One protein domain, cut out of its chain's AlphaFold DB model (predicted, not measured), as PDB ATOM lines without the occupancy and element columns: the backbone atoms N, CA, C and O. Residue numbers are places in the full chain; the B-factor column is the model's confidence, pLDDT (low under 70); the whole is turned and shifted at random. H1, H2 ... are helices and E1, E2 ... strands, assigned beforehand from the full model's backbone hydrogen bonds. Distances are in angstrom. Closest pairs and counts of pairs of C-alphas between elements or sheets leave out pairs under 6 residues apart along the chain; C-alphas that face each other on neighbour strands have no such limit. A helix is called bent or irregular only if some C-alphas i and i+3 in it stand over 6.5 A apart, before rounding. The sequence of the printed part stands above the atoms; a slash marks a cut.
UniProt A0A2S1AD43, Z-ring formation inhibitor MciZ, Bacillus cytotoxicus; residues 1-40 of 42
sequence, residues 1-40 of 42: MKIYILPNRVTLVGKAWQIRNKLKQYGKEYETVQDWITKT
ATOM      1  N   MET A   1     203.504 197.115 192.270       87.25
ATOM      2  CA  MET A   1     204.685 196.557 191.578       87.25
ATOM      3  C   MET A   1     204.349 196.498 190.101       87.25
ATOM      4  O   MET A   1     203.241 196.091 189.782       87.25
ATOM      5  N   LYS A   2     205.243 196.983 189.239       93.88
ATOM      6  CA  LYS A   2     205.086 196.980 187.780       93.88
ATOM      7  C   LYS A   2     206.077 195.979 187.188       93.88
ATOM      8  O   LYS A   2     207.202 195.896 187.676       93.88
ATOM      9  N   ILE A   3     205.657 195.227 186.178       93.69
ATOM     10  CA  ILE A   3     206.501 194.257 185.476       93.69
ATOM     11  C   ILE A   3     206.514 194.656 184.007       93.69
ATOM     12  O   ILE A   3     205.456 194.776 183.394       93.69
ATOM     13  N   TYR A   4     207.703 194.874 183.463       94.00
ATOM     14  CA  TYR A   4     207.915 195.162 182.053       94.00
ATOM     15  C   TYR A   4     208.612 193.967 181.423       94.00
ATOM     16  O   TYR A   4     209.724 193.613 181.822       94.00
ATOM     17  N   ILE A   5     207.951 193.347 180.455       92.50
ATOM     18  CA  ILE A   5     208.479 192.195 179.732       92.50
ATOM     19  C   ILE A   5     208.849 192.683 178.341       92.50
ATOM     20  O   ILE A   5     208.009 193.162 177.583       92.50
ATOM     21  N   LEU A   6     210.138 192.612 178.045       91.50
ATOM     22  CA  LEU A   6     210.719 192.934 176.750       91.50
ATOM     23  C   LEU A   6     211.220 191.633 176.110       91.50
ATOM     24  O   LEU A   6     211.429 190.645 176.813       91.50
ATOM     25  N   PRO A   7     211.459 191.610 174.788       89.06
ATOM     26  CA  PRO A   7     211.838 190.387 174.081       89.06
ATOM     27  C   PRO A   7     213.098 189.687 174.613       89.06
ATOM     28  O   PRO A   7     213.255 188.495 174.388       89.06
ATOM     29  N   ASN A   8     213.984 190.420 175.291       92.69
ATOM     30  CA  ASN A   8     215.269 189.932 175.793       92.69
ATOM     31  C   ASN A   8     215.460 190.109 177.309       92.69
ATOM     32  O   ASN A   8     216.513 189.749 177.830       92.69
ATOM     33  N   ARG A   9     214.503 190.715 178.024       91.31
ATOM     34  CA  ARG A   9     214.656 191.009 179.456       91.31
ATOM     35  C   ARG A   9     213.325 191.172 180.167       91.31
ATOM     36  O   ARG A   9     212.333 191.586 179.571       91.31
ATOM     37  N   VAL A  10     213.351 190.968 181.479       94.50
ATOM     38  CA  VAL A  10     212.228 191.265 182.369       94.50
ATOM     39  C   VAL A  10     212.672 192.266 183.427       94.50
ATOM     40  O   VAL A  10     213.697 192.081 184.078       94.50
ATOM     41  N   THR A  11     211.914 193.348 183.593       95.44
ATOM     42  CA  THR A  11     212.188 194.396 184.585       95.44
ATOM     43  C   THR A  11     211.056 194.445 185.601       95.44
ATOM     44  O   THR A  11     209.910 194.708 185.239       95.44
ATOM     45  N   LEU A  12     211.366 194.221 186.880       95.94
ATOM     46  CA  LEU A  12     210.415 194.365 187.985       95.94
ATOM     47  C   LEU A  12     210.689 195.666 188.744       95.94
ATOM     48  O   LEU A  12     211.805 195.894 189.203       95.94
ATOM     49  N   VAL A  13     209.662 196.493 188.927       97.06
ATOM     50  CA  VAL A  13     209.747 197.762 189.663       97.06
ATOM     51  C   VAL A  13     208.804 197.725 190.865       97.06
ATOM     52  O   VAL A  13     207.585 197.566 190.727       97.06
ATOM     53  N   GLY A  14     209.349 197.875 192.072       95.81
ATOM     54  CA  GLY A  14     208.575 197.875 193.312       95.81
ATOM     55  C   GLY A  14     209.432 197.701 194.562       95.81
ATOM     56  O   GLY A  14     210.656 197.768 194.505       95.81
ATOM     57  N   LYS A  15     208.780 197.454 195.707       97.50
ATOM     58  CA  LYS A  15     209.477 197.190 196.974       97.50
ATOM     59  C   LYS A  15     210.268 195.883 196.871       97.50
ATOM     60  O   LYS A  15     209.752 194.893 196.352       97.50
ATOM     61  N   ALA A  16     211.473 195.849 197.439       96.44
ATOM     62  CA  ALA A  16     212.376 194.699 197.343       96.44
ATOM     63  C   ALA A  16     211.717 193.371 197.765       96.44
ATOM     64  O   ALA A  16     211.824 192.364 197.067       96.44
ATOM     65  N   TRP A  17     210.959 193.370 198.865       97.31
ATOM     66  CA  TRP A  17     210.266 192.167 199.336       97.31
ATOM     67  C   TRP A  17     209.158 191.698 198.378       97.31
ATOM     68  O   TRP A  17     208.970 190.496 198.206       97.31
ATOM     69  N   GLN A  18     208.460 192.624 197.709       96.62
ATOM     70  CA  GLN A  18     207.422 192.290 196.728       96.62
ATOM     71  C   GLN A  18     208.039 191.617 195.504       96.62
ATOM     72  O   GLN A  18     207.497 190.630 195.012       96.62
ATOM     73  N   ILE A  19     209.189 192.125 195.049       96.25
ATOM     74  CA  ILE A  19     209.949 191.542 193.938       96.25
ATOM     75  C   ILE A  19     210.388 190.122 194.306       96.25
ATOM     76  O   ILE A  19     210.113 189.185 193.560       96.25
ATOM     77  N   ARG A  20     210.982 189.934 195.492       96.19
ATOM     78  CA  ARG A  20     211.409 188.607 195.970       96.19
ATOM     79  C   ARG A  20     210.247 187.619 196.058       96.19
ATOM     80  O   ARG A  20     210.397 186.474 195.643       96.19
ATOM     81  N   ASN A  21     209.095 188.049 196.574       96.69
ATOM     82  CA  ASN A  21     207.923 187.183 196.669       96.69
ATOM     83  C   ASN A  21     207.398 186.784 195.281       96.69
ATOM     84  O   ASN A  21     207.084 185.620 195.046       96.69
ATOM     85  N   LYS A  22     207.363 187.728 194.335       94.88
ATOM     86  CA  LYS A  22     206.884 187.460 192.977       94.88
ATOM     87  C   LYS A  22     207.818 186.542 192.196       94.88
ATOM     88  O   LYS A  22     207.338 185.628 191.541       94.88
ATOM     89  N   LEU A  23     209.131 186.728 192.330       95.19
ATOM     90  CA  LEU A  23     210.121 185.825 191.738       95.19
ATOM     91  C   LEU A  23     209.975 184.392 192.270       95.19
ATOM     92  O   LEU A  23     210.076 183.452 191.493       95.19
ATOM     93  N   LYS A  24     209.661 184.207 193.561       95.75
ATOM     94  CA  LYS A  24     209.376 182.871 194.121       95.75
ATOM     95  C   LYS A  24     208.109 182.230 193.551       95.75
ATOM     96  O   LYS A  24     208.077 181.016 193.393       95.75
ATOM     97  N   GLN A  25     207.066 183.019 193.290       94.81
ATOM     98  CA  GLN A  25     205.843 182.520 192.653       94.81
ATOM     99  C   GLN A  25     206.126 182.105 191.207       94.81
ATOM    100  O   GLN A  25     205.859 180.973 190.823       94.81
ATOM    101  N   TYR A  26     206.765 182.988 190.442       94.06
ATOM    102  CA  TYR A  26     207.052 182.765 189.027       94.06
ATOM    103  C   TYR A  26     208.117 181.706 188.767       94.06
ATOM    104  O   TYR A  26     208.026 181.026 187.756       94.06
ATOM    105  N   GLY A  27     209.033 181.456 189.703       93.62
ATOM    106  CA  GLY A  27     209.930 180.301 189.617       93.62
ATOM    107  C   GLY A  27     209.217 178.941 189.671       93.62
ATOM    108  O   GLY A  27     209.842 177.931 189.379       93.62
ATOM    109  N   LYS A  28     207.928 178.889 190.044       94.12
ATOM    110  CA  LYS A  28     207.103 177.671 189.941       94.12
ATOM    111  C   LYS A  28     206.346 177.575 188.615       94.12
ATOM    112  O   LYS A  28     205.997 176.480 188.198       94.12
ATOM    113  N   GLU A  29     206.043 178.715 187.998       92.81
ATOM    114  CA  GLU A  29     205.254 178.814 186.759       92.81
ATOM    115  C   GLU A  29     206.139 178.761 185.499       92.81
ATOM    116  O   GLU A  29     205.700 178.307 184.434       92.81
ATOM    117  N   TYR A  30     207.384 179.222 185.631       94.38
ATOM    118  CA  TYR A  30     208.364 179.347 184.561       94.38
ATOM    119  C   TYR A  30     209.686 178.721 184.991       94.38
ATOM    120  O   TYR A  30     210.227 179.050 186.046       94.38
ATOM    121  N   GLU A  31     210.228 177.854 184.142       93.00
ATOM    122  CA  GLU A  31     211.517 177.202 184.389       93.00
ATOM    123  C   GLU A  31     212.688 178.140 184.070       93.00
ATOM    124  O   GLU A  31     213.701 178.166 184.768       93.00
ATOM    125  N   THR A  32     212.535 178.968 183.032       94.06
ATOM    126  CA  THR A  32     213.556 179.927 182.602       94.06
ATOM    127  C   THR A  32     212.961 181.305 182.341       94.06
ATOM    128  O   THR A  32     211.768 181.466 182.075       94.06
ATOM    129  N   VAL A  33     213.817 182.330 182.355       92.31
ATOM    130  CA  VAL A  33     213.411 183.697 181.981       92.31
ATOM    131  C   VAL A  33     212.944 183.751 180.519       92.31
ATOM    132  O   VAL A  33     212.027 184.500 180.199       92.31
ATOM    133  N   GLN A  34     213.516 182.923 179.638       92.62
ATOM    134  CA  GLN A  34     213.096 182.830 178.239       92.62
ATOM    135  C   GLN A  34     211.690 182.228 178.102       92.62
ATOM    136  O   GLN A  34     210.879 182.744 177.329       92.62
ATOM    137  N   ASP A  35     211.380 181.178 178.871       93.31
ATOM    138  CA  ASP A  35     210.033 180.593 178.946       93.31
ATOM    139  C   ASP A  35     209.018 181.629 179.447       93.31
ATOM    140  O   ASP A  35     207.956 181.811 178.851       93.31
ATOM    141  N   TRP A  36     209.393 182.408 180.463       92.94
ATOM    142  CA  TRP A  36     208.569 183.505 180.963       92.94
ATOM    143  C   TRP A  36     208.261 184.559 179.891       92.94
ATOM    144  O   TRP A  36     207.097 184.928 179.698       92.94
ATOM    145  N   ILE A  37     209.265 185.009 179.133       93.00
ATOM    146  CA  ILE A  37     209.060 185.963 178.032       93.00
ATOM    147  C   ILE A  37     208.168 185.353 176.937       93.00
ATOM    148  O   ILE A  37     207.287 186.032 176.408       93.00
ATOM    149  N   THR A  38     208.374 184.078 176.606       91.94
ATOM    150  CA  THR A  38     207.667 183.386 175.517       91.94
ATOM    151  C   THR A  38     206.194 183.158 175.848       91.94
ATOM    152  O   THR A  38     205.329 183.470 175.031       91.94
ATOM    153  N   LYS A  39     205.888 182.681 177.059       89.44
ATOM    154  CA  LYS A  39     204.510 182.456 177.519       89.44
ATOM    155  C   LYS A  39     203.706 183.746 177.648       89.44
ATOM    156  O   LYS A  39     202.505 183.716 177.423       89.44
ATOM    157  N   THR A  40     204.352 184.870 177.961       83.81
ATOM    158  CA  THR A  40     203.657 186.163 178.110       83.81
ATOM    159  C   THR A  40     203.351 186.853 176.772       83.81
ATOM    160  O   THR A  40     202.629 187.842 176.741       83.81
TER     161      THR A  40
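What this domain is: This is residues 1 to 40 of the 42 residues of the protein "Z-ring formation inhibitor MciZ" of Bacillus cytotoxicus (UniProt A0A2S1AD43). A small triangle in outline: a two-stranded hairpin, E1 and E2, makes one side, and the longer helix H1 sets off from the hairpin's open end and slopes away from it. The short helix H2 then folds back to cover the same face of the hairpin towards its turn, so that one face has both helices and the other is bare. The printed part has 40 residues, with two named strands and then two named helices in the order E1, E2, H1, H2; the sheet, order E1 - E2, is antiparallel, and the class is mixed, helices and strands. The whole is compact, with a radius of gyration of the C-alphas of 9.9 A, and spans 25 by 20 by 11 A.

Where its parts are: E1 is residues 2 to 6, 13.0 A from first to last C-alpha, and begins with C-alpha 2 at (205.086, 196.980, 187.780). E2 is residues 9 to 13, 13.2 A long. H1, the longest helix, is residues 16 to 29 and measures 20.4 A; its C-alpha 16 is at (212.376, 194.699, 197.343). H2 is residues 33 to 39, 10.0 A long, and ends with C-alpha 39 at (204.510, 182.456, 177.519). Neither helix is bent.

How they stand to each other: E1 and E2 are a hairpin of antiparallel neighbours, with 168 degrees between their directions. The C-alphas of Ile 3 and Leu 12 face each other at 4.7 A. N 4 and O 11, and N 11 and O 4, are within hydrogen-bond range, each pair at 2.8 A. The closest C-alphas of E2 and H1 are those of Leu 12 and Ile 19, 6.6 A apart. E1 and H1 are apart. Ile 37 in H2 gives the closest C-alphas to both strands: 6.5 A from Ile 5 in E1 and 7.5 A from Val 10 in E2. H1 and H2 are near each other, with 7 pairs of C-alphas within 10 A, the closest at 8.2 A. In H2 every O i to N i+4 pair is within hydrogen-bond range; in H1, 8 of 10 are.

The domain as a whole: The C-alphas farthest apart are those of Lys 15 and Thr 38, 25.6 A. From C-alpha 1 to C-alpha 40 is 17.0 A. The printed part has no cut, and the links E1 to E2, E2 to H1 and H1 to H2 are tight. It begins at the chain's first residue and ends at residue 40 of 42. The mean pLDDT of the printed part is 93.7, and no printed residue is under 70.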